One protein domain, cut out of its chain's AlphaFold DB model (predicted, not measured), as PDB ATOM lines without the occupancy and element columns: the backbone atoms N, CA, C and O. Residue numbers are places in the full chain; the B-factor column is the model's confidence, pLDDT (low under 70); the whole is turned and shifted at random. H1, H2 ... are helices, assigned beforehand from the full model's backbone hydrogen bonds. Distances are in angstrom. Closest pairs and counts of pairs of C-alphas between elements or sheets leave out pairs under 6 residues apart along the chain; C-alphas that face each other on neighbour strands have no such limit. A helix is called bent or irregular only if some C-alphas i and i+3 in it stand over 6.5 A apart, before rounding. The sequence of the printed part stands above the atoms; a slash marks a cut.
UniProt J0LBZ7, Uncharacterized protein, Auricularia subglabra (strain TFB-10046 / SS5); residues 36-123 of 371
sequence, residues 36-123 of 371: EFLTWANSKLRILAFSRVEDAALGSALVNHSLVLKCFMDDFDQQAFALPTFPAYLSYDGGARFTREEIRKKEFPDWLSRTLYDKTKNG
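This is residues 36 to 123 of the 371 residues of an uncharacterized protein of Auricularia subglabra (strain TFB-10046 / SS5) (UniProt J0LBZ7). A long helical hairpin, the second arm H1b of the bent helix H1 and then H2, makes one end of an elongated model, and a long loop, residues 77 to 99, reaches out at the other end and folds back. H3 and H4 then follow one after the other, H4 passing near H1a and H2, and its residues 117 to 121 stick out with 122 and 123. The printed part has 88 residues with four named helices, H1 to H4, and no named strand; its class is all helix. It is only just loose, close to compact, with a radius of gyration of the C-alphas of 14.9 A and spans of 51 by 27 by 18 A.

By its hydrogen bonds H1, residues 36 to 57, was assigned as one helix, but it is bent: C-alphas 43 and 46 are 7.0 A apart, and its arms H1a, residues 36 to 43, and H1b, residues 46 to 57, stand at a steep tilt of 41 degrees. H1b touches H2, residues 63 to 76, which meets it with residues 63 to 69 alone; the closest C-alphas, of Ser 51 and His 65, are 4.8 A apart. They form a helical hairpin, opposite ways at a shallow tilt of 18 degrees. H3, residues 100 to 106, is close to H2 but not clearly touching, with the C-alphas of Met 73 and Arg 104 7.8 A apart. H4, residues 108 to 121, is near H1a, with 7 pairs of C-alphas within 10 A, and meets H3 only through their link. Every O i to N i+4 pair is within hydrogen-bond range in H1b, H2, H3 and H4, and 3 of 4 are in H1a.

H1a begins at C-alpha 36, (4.987, -3.353, 21.847), and is 11.3 A long; H1b is 16.6 A. H2 measures 19.9 A, H3 9.9 A and H4 19.1 A, ending at C-alpha 121, (9.618, 8.295, 0.088).

The C-alphas farthest apart, of Leu 58 and Asp 93, are 51.5 A apart. The printed part has no cut; the link from H2 to H3 is long, with 23 residues. The pLDDT is under 70 in residues 60 to 62 and 106 to 123.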
ATOM      1  N   GLU A  36       4.108  -2.196  21.719       78.06
ATOM      2  CA  GLU A  36       4.987  -3.353  21.847       78.06
ATOM      3  C   GLU A  36       5.520  -3.796  20.479       78.06
ATOM      4  O   GLU A  36       6.737  -3.917  20.310       78.06
ATOM      5  N   PHE A  37       4.637  -3.943  19.482       80.00
ATOM      6  CA  PHE A  37       5.031  -4.269  18.112       80.00
ATOM      7  C   PHE A  37       5.962  -3.198  17.535       80.00
ATOM      8  O   PHE A  37       7.034  -3.518  17.026       80.00
ATOM      9  N   LEU A  38       5.598  -1.917  17.651       75.12
ATOM     10  CA  LEU A  38       6.397  -0.812  17.114       75.12
ATOM     11  C   LEU A  38       7.767  -0.708  17.787       75.12
ATOM     12  O   LEU A  38       8.758  -0.410  17.117       75.12
ATOM     13  N   THR A  39       7.847  -0.960  19.094       81.06
ATOM     14  CA  THR A  39       9.114  -0.955  19.837       81.06
ATOM     15  C   THR A  39      10.028  -2.076  19.355       81.06
ATOM     16  O   THR A  39      11.184  -1.821  19.001       81.06
ATOM     17  N   TRP A  40       9.498  -3.299  19.252       86.19
ATOM     18  CA  TRP A  40      10.238  -4.443  18.721       86.19
ATOM     19  C   TRP A  40      10.673  -4.195  17.269       86.19
ATOM     20  O   TRP A  40      11.863  -4.280  16.951       86.19
ATOM     21  N   ALA A  41       9.751  -3.785  16.399       78.81
ATOM     22  CA  ALA A  41       9.988  -3.670  14.969       78.81
ATOM     23  C   ALA A  41      10.954  -2.522  14.609       78.81
ATOM     24  O   ALA A  41      11.823  -2.688  13.748       78.81
ATOM     25  N   ASN A  42      10.885  -1.374  15.301       75.38
ATOM     26  CA  ASN A  42      11.799  -0.247  15.063       75.38
ATOM     27  C   ASN A  42      13.268  -0.608  15.330       75.38
ATOM     28  O   ASN A  42      14.144  -0.142  14.597       75.38
ATOM     29  N   SER A  43      13.545  -1.468  16.317       81.25
ATOM     30  CA  SER A  43      14.912  -1.930  16.609       81.25
ATOM     31  C   SER A  43      15.537  -2.723  15.448       81.25
ATOM     32  O   SER A  43      16.759  -2.751  15.291       81.25
ATOM     33  N   LYS A  44      14.699  -3.328  14.595       83.44
ATOM     34  CA  LYS A  44      15.097  -4.213  13.493       83.44
ATOM     35  C   LYS A  44      15.181  -3.511  12.134       83.44
ATOM     36  O   LYS A  44      15.882  -3.987  11.240       83.44
ATOM     37  N   LEU A  45      14.530  -2.351  11.982       74.88
ATOM     38  CA  LEU A  45      14.473  -1.600  10.718       74.88
ATOM     39  C   LEU A  45      15.854  -1.249  10.154       74.88
ATOM     40  O   LEU A  45      16.074  -1.381   8.953       74.88
ATOM     41  N   ARG A  46      16.791  -0.819  11.006       73.94
ATOM     42  CA  ARG A  46      18.136  -0.419  10.564       73.94
ATOM     43  C   ARG A  46      18.909  -1.592   9.959       73.94
ATOM     44  O   ARG A  46      19.562  -1.426   8.937       73.94
ATOM     45  N   ILE A  47      18.806  -2.773  10.569       81.31
ATOM     46  CA  ILE A  47      19.487  -3.987  10.102       81.31
ATOM     47  C   ILE A  47      18.861  -4.464   8.782       81.31
ATOM     48  O   ILE A  47      19.581  -4.771   7.834       81.31
ATOM     49  N   LEU A  48      17.526  -4.435   8.671       79.44
ATOM     50  CA  LEU A  48      16.826  -4.747   7.418       79.44
ATOM     51  C   LEU A  48      17.206  -3.786   6.286       79.44
ATOM     52  O   LEU A  48      17.432  -4.233   5.165       79.44
ATOM     53  N   ALA A  49      17.315  -2.487   6.568       73.50
ATOM     54  CA  ALA A  49      17.744  -1.501   5.582       73.50
ATOM     55  C   ALA A  49      19.193  -1.742   5.128       73.50
ATOM     56  O   ALA A  49      19.457  -1.739   3.928       73.50
ATOM     57  N   PHE A  50      20.114  -2.022   6.057       77.69
ATOM     58  CA  PHE A  50      21.504  -2.319   5.705       77.69
ATOM     59  C   PHE A  50      21.654  -3.592   4.876       77.69
ATOM     60  O   PHE A  50      22.330  -3.544   3.854       77.69
ATOM     61  N   SER A  51      20.956  -4.677   5.227       79.00
ATOM     62  CA  SER A  51      20.998  -5.914   4.427       79.00
ATOM     63  C   SER A  51      20.561  -5.699   2.970       79.00
ATOM     64  O   SER A  51      21.149  -6.282   2.065       79.00
ATOM     65  N   ARG A  52      19.599  -4.793   2.708       75.06
ATOM     66  CA  ARG A  52      19.220  -4.411   1.333       75.06
ATOM     67  C   ARG A  52      20.315  -3.646   0.599       75.06
ATOM     68  O   ARG A  52      20.488  -3.844  -0.599       75.06
ATOM     69  N   VAL A  53      21.012  -2.745   1.291       72.06
ATOM     70  CA  VAL A  53      22.130  -1.987   0.706       72.06
ATOM     71  C   VAL A  53      23.284  -2.928   0.367       72.06
ATOM     72  O   VAL A  53      23.870  -2.803  -0.703       72.06
ATOM     73  N   GLU A  54      23.577  -3.890   1.241       74.69
ATOM     74  CA  GLU A  54      24.589  -4.923   1.000       74.69
ATOM     75  C   GLU A  54      24.222  -5.803  -0.199       74.69
ATOM     76  O   GLU A  54      25.051  -5.984  -1.089       74.69
ATOM     77  N   ASP A  55      22.974  -6.272  -0.286       74.56
ATOM     78  CA  ASP A  55      22.498  -7.040  -1.444       74.56
ATOM     79  C   ASP A  55      22.625  -6.252  -2.755       74.56
ATOM     80  O   ASP A  55      23.082  -6.797  -3.762       74.56
ATOM     81  N   ALA A  56      22.279  -4.959  -2.735       73.31
ATOM     82  CA  ALA A  56      22.417  -4.076  -3.890       73.31
ATOM     83  C   ALA A  56      23.886  -3.867  -4.296       73.31
ATOM     84  O   ALA A  56      24.200  -3.874  -5.485       73.31
ATOM     85  N   ALA A  57      24.793  -3.712  -3.326       72.50
ATOM     86  CA  ALA A  57      26.224  -3.537  -3.577       72.50
ATOM     87  C   ALA A  57      26.886  -4.803  -4.147       72.50
ATOM     88  O   ALA A  57      27.807  -4.707  -4.956       72.50
ATOM     89  N   LEU A  58      26.412  -5.983  -3.742       79.38
ATOM     90  CA  LEU A  58      26.921  -7.276  -4.201       79.38
ATOM     91  C   LEU A  58      26.335  -7.714  -5.554       79.38
ATOM     92  O   LEU A  58      26.743  -8.746  -6.085       79.38
ATOM     93  N   GLY A  59      25.364  -6.973  -6.104       75.44
ATOM     94  CA  GLY A  59      24.627  -7.373  -7.309       75.44
ATOM     95  C   GLY A  59      23.857  -8.690  -7.139       75.44
ATOM     96  O   GLY A  59      23.415  -9.288  -8.118       75.44
ATOM     97  N   SER A  60      23.716  -9.166  -5.901       63.94
ATOM     98  CA  SER A  60      23.080 -10.431  -5.561       63.94
ATOM     99  C   SER A  60      21.590 -10.227  -5.323       63.94
ATOM    100  O   SER A  60      21.177  -9.272  -4.667       63.94
ATOM    101  N   ALA A  61      20.766 -11.156  -5.805       62.19
ATOM    102  CA  ALA A  61      19.328 -11.127  -5.573       62.19
ATOM    103  C   ALA A  61      18.995 -11.384  -4.088       62.19
ATOM    104  O   ALA A  61      18.889 -12.532  -3.678       62.19
ATOM    105  N   LEU A  62      18.830 -10.316  -3.297       68.44
ATOM    106  CA  LEU A  62      18.201 -10.271  -1.959       68.44
ATOM    107  C   LEU A  62      18.607 -11.376  -0.949       68.44
ATOM    108  O   LEU A  62      17.817 -11.742  -0.070       68.44
ATOM    109  N   VAL A  63      19.810 -11.948  -1.068       76.81
ATOM    110  CA  VAL A  63      20.214 -13.126  -0.284       76.81
ATOM    111  C   VAL A  63      20.364 -12.758   1.191       76.81
ATOM    112  O   VAL A  63      19.813 -13.442   2.052       76.81
ATOM    113  N   ASN A  64      21.032 -11.649   1.506       80.44
ATOM    114  CA  ASN A  64      21.230 -11.231   2.893       80.44
ATOM    115  C   ASN A  64      19.928 -10.709   3.502       80.44
ATOM    116  O   ASN A  64      19.587 -11.054   4.635       80.44
ATOM    117  N   HIS A  65      19.153  -9.930   2.747       78.69
ATOM    118  CA  HIS A  65      17.879  -9.397   3.208       78.69
ATOM    119  C   HIS A  65      16.873 -10.503   3.523       78.69
ATOM    120  O   HIS A  65      16.202 -10.437   4.552       78.69
ATOM    121  N   SER A  66      16.776 -11.531   2.676       80.31
ATOM    122  CA  SER A  66      15.860 -12.655   2.900       80.31
ATOM    123  C   SER A  66      16.229 -13.469   4.144       80.31
ATOM    124  O   SER A  66      15.339 -13.828   4.918       80.31
ATOM    125  N   LEU A  67      17.524 -13.693   4.394       85.94
ATOM    126  CA  LEU A  67      18.010 -14.366   5.602       85.94
ATOM    127  C   LEU A  67      17.715 -13.553   6.868       85.94
ATOM    128  O   LEU A  67      17.140 -14.083   7.818       85.94
ATOM    129  N   VAL A  68      18.047 -12.259   6.867       84.75
ATOM    130  CA  VAL A  68      17.785 -11.358   8.002       84.75
ATOM    131  C   VAL A  68      16.286 -11.255   8.278       84.75
ATOM    132  O   VAL A  68      15.861 -11.335   9.432       84.75
ATOM    133  N   LEU A  69      15.475 -11.122   7.226       83.62
ATOM    134  CA  LEU A  69      14.023 -11.095   7.341       83.62
ATOM    135  C   LEU A  69      13.496 -12.392   7.955       83.62
ATOM    136  O   LEU A  69      12.691 -12.329   8.879       83.62
ATOM    137  N   LYS A  70      13.981 -13.555   7.503       87.12
ATOM    138  CA  LYS A  70      13.596 -14.852   8.068       87.12
ATOM    139  C   LYS A  70      13.902 -14.924   9.566       87.12
ATOM    140  O   LYS A  70      12.998 -15.225  10.337       87.12
ATOM    141  N   CYS A  71      15.111 -14.553   9.990       88.38
ATOM    142  CA  CYS A  71      15.471 -14.525  11.411       88.38
ATOM    143  C   CYS A  71      14.556 -13.605  12.233       88.38
ATOM    144  O   CYS A  71      14.223 -13.916  13.374       88.38
ATOM    145  N   PHE A  72      14.136 -12.469  11.671       89.12
ATOM    146  CA  PHE A  72      13.210 -11.569  12.355       89.12
ATOM    147  C   PHE A  72      11.776 -12.088  12.373       89.12
ATOM    148  O   PHE A  72      11.080 -11.826  13.346       89.12
ATOM    149  N   MET A  73      11.354 -12.861  11.374       86.44
ATOM    150  CA  MET A  73      10.069 -13.561  11.421       86.44
ATOM    151  C   MET A  73      10.064 -14.683  12.461       86.44
ATOM    152  O   MET A  73       9.057 -14.870  13.136       86.44
ATOM    153  N   ASP A  74      11.179 -15.389  12.633       89.69
ATOM    154  CA  ASP A  74      11.298 -16.428  13.660       89.69
ATOM    155  C   ASP A  74      11.286 -15.818  15.077       89.69
ATOM    156  O   ASP A  74      10.703 -16.389  15.995       89.69
ATOM    157  N   ASP A  75      11.877 -14.629  15.254       88.62
ATOM    158  CA  ASP A  75      11.800 -13.855  16.503       88.62
ATOM    159  C   ASP A  75      10.409 -13.238  16.729       88.62
ATOM    160  O   ASP A  75       9.912 -13.247  17.854       88.62
ATOM    161  N   PHE A  76       9.755 -12.744  15.667       86.38
ATOM    162  CA  PHE A  76       8.370 -12.259  15.702       86.38
ATOM    163  C   PHE A  76       7.446 -13.332  16.263       86.38
ATOM    164  O   PHE A  76       6.668 -13.055  17.168       86.38
ATOM    165  N   ASP A  77       7.588 -14.569  15.788       88.44
ATOM    166  CA  ASP A  77       6.776 -15.703  16.219       88.44
ATOM    167  C   ASP A  77       6.858 -15.964  17.737       88.44
ATOM    168  O   ASP A  77       5.933 -16.561  18.285       88.44
ATOM    169  N   GLN A  78       7.910 -15.515  18.426       90.31
ATOM    170  CA  GLN A  78       8.058 -15.665  19.880       90.31
ATOM    171  C   GLN A  78       7.414 -14.527  20.685       90.31
ATOM    172  O   GLN A  78       7.345 -14.599  21.912       90.31
ATOM    173  N   GLN A  79       6.957 -13.461  20.028       89.75
ATOM    174  CA  GLN A  79       6.424 -12.286  20.706       89.75
ATOM    175  C   GLN A  79       4.966 -12.494  21.116       89.75
ATOM    176  O   GLN A  79       4.167 -13.076  20.384       89.75
ATOM    177  N   ALA A  80       4.581 -11.940  22.270       88.38
ATOM    178  CA  ALA A  80       3.204 -12.021  22.757       88.38
ATOM    179  C   ALA A  80       2.198 -11.426  21.755       88.38
ATOM    180  O   ALA A  80       1.119 -11.979  21.566       88.38
ATOM    181  N   PHE A  81       2.583 -10.345  21.067       84.94
ATOM    182  CA  PHE A  81       1.778  -9.700  20.027       84.94
ATOM    183  C   PHE A  81       1.732 -10.463  18.697       84.94
ATOM    184  O   PHE A  81       1.052 -10.019  17.785       84.94
ATOM    185  N   ALA A  82       2.435 -11.587  18.553       85.12
ATOM    186  CA  ALA A  82       2.319 -12.458  17.382       85.12
ATOM    187  C   ALA A  82       1.335 -13.619  17.601       85.12
ATOM    188  O   ALA A  82       1.056 -14.390  16.678       85.12
ATOM    189  N   LEU A  83       0.812 -13.779  18.821       88.25
ATOM    190  CA  LEU A  83      -0.125 -14.844  19.160       88.25
ATOM    191  C   LEU A  83      -1.572 -14.398  18.900       88.25
ATOM    192  O   LEU A  83      -1.934 -13.293  19.297       88.25
ATOM    193  N   PRO A  84      -2.443 -15.265  18.346       88.31
ATOM    194  CA  PRO A  84      -3.876 -14.982  18.171       88.31
ATOM    195  C   PRO A  84      -4.614 -14.582  19.453       88.31
ATOM    196  O   PRO A  84      -5.676 -13.972  19.397       88.31
ATOM    197  N   THR A  85      -4.056 -14.939  20.609       89.25
ATOM    198  CA  THR A  85      -4.586 -14.623  21.938       89.25
ATOM    199  C   THR A  85      -4.248 -13.209  22.408       89.25
ATOM    200  O   THR A  85      -4.646 -12.821  23.505       89.25
ATOM    201  N   PHE A  86      -3.473 -12.444  21.639       87.06
ATOM    202  CA  PHE A  86      -3.122 -11.083  22.007       87.06
ATOM    203  C   PHE A  86      -4.379 -10.192  22.014       87.06
ATOM    204  O   PHE A  86      -5.171 -10.280  21.074       87.06
ATOM    205  N   PRO A  87      -4.579  -9.308  23.017       85.81
ATOM    206  CA  PRO A  87      -5.839  -8.578  23.195       85.81
ATOM    207  C   PRO A  87      -6.328  -7.810  21.962       85.81
ATOM    208  O   PRO A  87      -7.532  -7.694  21.750       85.81
ATOM    209  N   ALA A  88      -5.413  -7.322  21.117       80.19
ATOM    210  CA  ALA A  88      -5.765  -6.607  19.890       80.19
ATOM    211  C   ALA A  88      -6.430  -7.491  18.814       80.19
ATOM    212  O   ALA A  88      -7.084  -6.967  17.909       80.19
ATOM    213  N   TYR A  89      -6.288  -8.816  18.904       84.19
ATOM    214  CA  TYR A  89      -6.837  -9.781  17.944       84.19
ATOM    215  C   TYR A  89      -8.069 -10.504  18.462       84.19
ATOM    216  O   TYR A  89      -8.635 -11.314  17.732       84.19
ATOM    217  N   LEU A  90      -8.510 -10.214  19.683       84.81
ATOM    218  CA  LEU A  90      -9.705 -10.823  20.244       84.81
ATOM    219  C   LEU A  90     -10.968 -10.090  19.758       84.81
ATOM    220  O   LEU A  90     -10.990  -8.867  19.593       84.81
ATOM    221  N   SER A  91     -12.034 -10.835  19.476       85.75
ATOM    222  CA  SER A  91     -13.388 -10.294  19.317       85.75
ATOM    223  C   SER A  91     -14.014  -9.996  20.681       85.75
ATOM    224  O   SER A  91     -13.458 -10.309  21.732       85.75
ATOM    225  N   TYR A  92     -15.187  -9.361  20.668       85.00
ATOM    226  CA  TYR A  92     -15.943  -9.036  21.882       85.00
ATOM    227  C   TYR A  92     -16.314 -10.267  22.725       85.00
ATOM    228  O   TYR A  92     -16.513 -10.141  23.928       85.00
ATOM    229  N   ASP A  93     -16.387 -11.444  22.106       90.00
ATOM    230  CA  ASP A  93     -16.630 -12.742  22.745       90.00
ATOM    231  C   ASP A  93     -15.344 -13.434  23.243       90.00
ATOM    232  O   ASP A  93     -15.408 -14.540  23.775       90.00
ATOM    233  N   GLY A  94     -14.172 -12.808  23.076       86.69
ATOM    234  CA  GLY A  94     -12.874 -13.382  23.437       86.69
ATOM    235  C   GLY A  94     -12.319 -14.394  22.427       86.69
ATOM    236  O   GLY A  94     -11.228 -14.922  22.644       86.69
ATOM    237  N   GLY A  95     -13.021 -14.657  21.319       89.50
ATOM    238  CA  GLY A  95     -12.509 -15.470  20.216       89.50
ATOM    239  C   GLY A  95     -11.375 -14.771  19.460       89.50
ATOM    240  O   GLY A  95     -11.345 -13.548  19.347       89.50
ATOM    241  N   ALA A  96     -10.417 -15.526  18.923       88.12
ATOM    242  CA  ALA A  96      -9.375 -14.949  18.075       88.12
ATOM    243  C   ALA A  96      -9.937 -14.617  16.682       88.12
ATOM    244  O   ALA A  96     -10.493 -15.478  16.003       88.12
ATOM    245  N   ARG A  97      -9.754 -13.373  16.235       84.31
ATOM    246  CA  ARG A  97     -10.219 -12.867  14.929       84.31
ATOM    247  C   ARG A  97      -9.285 -13.212  13.775       84.31
ATOM    248  O   ARG A  97      -9.699 -13.128  12.623       84.31
ATOM    249  N   PHE A  98      -8.032 -13.531  14.083       82.69
ATOM    250  CA  PHE A  98      -6.989 -13.799  13.101       82.69
ATOM    251  C   PHE A  98      -6.197 -15.034  13.508       82.69
ATOM    252  O   PHE A  98      -5.854 -15.220  14.675       82.69
ATOM    253  N   THR A  99      -5.874 -15.871  12.530       87.12
ATOM    254  CA  THR A  99      -4.918 -16.959  12.719       87.12
ATOM    255  C   THR A  99      -3.496 -16.407  12.807       87.12
ATOM    256  O   THR A  99      -3.183 -15.333  12.292       87.12
ATOM    257  N   ARG A 100      -2.590 -17.179  13.415       82.94
ATOM    258  CA  ARG A 100      -1.166 -16.818  13.496       82.94
ATOM    259  C   ARG A 100      -0.552 -16.607  12.111       82.94
ATOM    260  O   ARG A 100       0.243 -15.696  11.918       82.94
ATOM    261  N   GLU A 101      -0.952 -17.422  11.139       82.44
ATOM    262  CA  GLU A 101      -0.515 -17.315   9.746       82.44
ATOM    263  C   GLU A 101      -0.964 -15.988   9.106       82.44
ATOM    264  O   GLU A 101      -0.208 -15.357   8.367       82.44
ATOM    265  N   GLU A 102      -2.189 -15.545   9.402       81.50
ATOM    266  CA  GLU A 102      -2.729 -14.273   8.916       81.50
ATOM    267  C   GLU A 102      -2.050 -13.077   9.571       81.50
ATOM    268  O   GLU A 102      -1.694 -12.146   8.855       81.50
ATOM    269  N   ILE A 103      -1.811 -13.123  10.884       80.44
ATOM    270  CA  ILE A 103      -1.020 -12.132  11.634       80.44
ATOM    271  C   ILE A 103       0.379 -12.027  11.004       80.44
ATOM    272  O   ILE A 103       0.811 -10.954  10.583       80.44
ATOM    273  N   ARG A 104       1.045 -13.172  10.800       78.69
ATOM    274  CA  ARG A 104       2.381 -13.266  10.193       78.69
ATOM    275  C   ARG A 104       2.440 -12.677   8.782       78.69
ATOM    276  O   ARG A 104       3.428 -12.034   8.435       78.69
ATOM    277  N   LYS A 105       1.419 -12.914   7.954       72.62
ATOM    278  CA  LYS A 105       1.369 -12.435   6.562       72.62
ATOM    279  C   LYS A 105       0.927 -10.974   6.451       72.62
ATOM    280  O   LYS A 105       1.437 -10.276   5.580       72.62
ATOM    281  N   LYS A 106       0.002 -10.517   7.301       68.69
ATOM    282  CA  LYS A 106      -0.634  -9.189   7.203       68.69
ATOM    283  C   LYS A 106       0.004  -8.111   8.069       68.69
ATOM    284  O   LYS A 106      -0.185  -6.942   7.760       68.69
ATOM    285  N   GLU A 107       0.700  -8.446   9.150       65.62
ATOM    286  CA  GLU A 107       1.230  -7.415  10.047       65.62
ATOM    287  C   GLU A 107       2.637  -7.026   9.661       65.62
ATOM    288  O   GLU A 107       2.864  -5.906   9.216       65.62
ATOM    289  N   PHE A 108       3.589  -7.949   9.780       63.09
ATOM    290  CA  PHE A 108       4.988  -7.575   9.648       63.09
ATOM    291  C   PHE A 108       5.410  -7.245   8.209       63.09
ATOM    292  O   PHE A 108       5.994  -6.181   8.023       63.09
ATOM    293  N   PRO A 109       5.117  -8.057   7.174       64.62
ATOM    294  CA  PRO A 109       5.539  -7.756   5.803       64.62
ATOM    295  C   PRO A 109       4.856  -6.514   5.225       64.62
ATOM    296  O   PRO A 109       5.504  -5.714   4.549       64.62
ATOM    297  N   ASP A 110       3.572  -6.324   5.520       67.44
ATOM    298  CA  ASP A 110       2.774  -5.178   5.075       67.44
ATOM    299  C   ASP A 110       3.178  -3.898   5.809       67.44
ATOM    300  O   ASP A 110       3.409  -2.871   5.166       67.44
ATOM    301  N   TRP A 111       3.337  -3.948   7.138       69.19
ATOM    302  CA  TRP A 111       3.877  -2.825   7.902       69.19
ATOM    303  C   TRP A 111       5.299  -2.501   7.469       69.19
ATOM    304  O   TRP A 111       5.611  -1.331   7.284       69.19
ATOM    305  N   LEU A 112       6.159  -3.504   7.281       66.81
ATOM    306  CA  LEU A 112       7.536  -3.303   6.852       66.81
ATOM    307  C   LEU A 112       7.560  -2.693   5.455       66.81
ATOM    308  O   LEU A 112       8.280  -1.729   5.240       66.81
ATOM    309  N   SER A 113       6.751  -3.186   4.519       66.88
ATOM    310  CA  SER A 113       6.689  -2.649   3.158       66.88
ATOM    311  C   SER A 113       6.157  -1.219   3.138       66.88
ATOM    312  O   SER A 113       6.770  -0.369   2.498       66.88
ATOM    313  N   ARG A 114       5.085  -0.916   3.885       68.94
ATOM    314  CA  ARG A 114       4.540   0.447   4.008       68.94
ATOM    315  C   ARG A 114       5.500   1.375   4.737       68.94
ATOM    316  O   ARG A 114       5.776   2.455   4.247       68.94
ATOM    317  N   THR A 115       6.090   0.941   5.845       64.19
ATOM    318  CA  THR A 115       7.054   1.730   6.628       64.19
ATOM    319  C   THR A 115       8.341   1.959   5.854       64.19
ATOM    320  O   THR A 115       8.875   3.064   5.887       64.19
ATOM    321  N   LEU A 116       8.846   0.948   5.140       61.38
ATOM    322  CA  LEU A 116       9.988   1.102   4.248       61.38
ATOM    323  C   LEU A 116       9.640   2.053   3.111       61.38
ATOM    324  O   LEU A 116      10.398   2.984   2.882       61.38
ATOM    325  N   TYR A 117       8.503   1.878   2.443       63.12
ATOM    326  CA  TYR A 117       8.061   2.762   1.367       63.12
ATOM    327  C   TYR A 117       7.873   4.206   1.848       63.12
ATOM    328  O   TYR A 117       8.483   5.109   1.286       63.12
ATOM    329  N   ASP A 118       7.127   4.429   2.928       64.50
ATOM    330  CA  ASP A 118       6.845   5.750   3.487       64.50
ATOM    331  C   ASP A 118       8.115   6.411   4.008       64.50
ATOM    332  O   ASP A 118       8.383   7.567   3.691       64.50
ATOM    333  N   LYS A 119       8.958   5.699   4.763       60.25
ATOM    334  CA  LYS A 119      10.218   6.278   5.242       60.25
ATOM    335  C   LYS A 119      11.260   6.424   4.123       60.25
ATOM    336  O   LYS A 119      12.127   7.279   4.246       60.25
ATOM    337  N   THR A 120      11.194   5.654   3.036       54.12
ATOM    338  CA  THR A 120      12.042   5.853   1.841       54.12
ATOM    339  C   THR A 120      11.574   7.080   1.062       54.12
ATOM    340  O   THR A 120      12.368   7.980   0.804       54.12
ATOM    341  N   LYS A 121      10.271   7.169   0.774       56.72
ATOM    342  CA  LYS A 121       9.618   8.295   0.088       56.72
ATOM    343  C   LYS A 121       9.770   9.608   0.858       56.72
ATOM    344  O   LYS A 121       9.981  10.649   0.248       56.72
ATOM    345  N   ASN A 122       9.717   9.548   2.188       57.78
ATOM    346  CA  ASN A 122       9.873  10.704   3.073       57.78
ATOM    347  C   ASN A 122      11.329  10.918   3.541       57.78
ATOM    348  O   ASN A 122      11.567  11.722   4.438       57.78
ATOM    349  N   GLY A 123      12.310  10.182   2.996       47.25
ATOM    350  CA  GLY A 123      13.740  10.352   3.305       47.25
ATOM    351  C   GLY A 123      14.187   9.945   4.723       47.25
ATOM    352  O   GLY A 123      15.356  10.105   5.070       47.25
TER     353      GLY A 123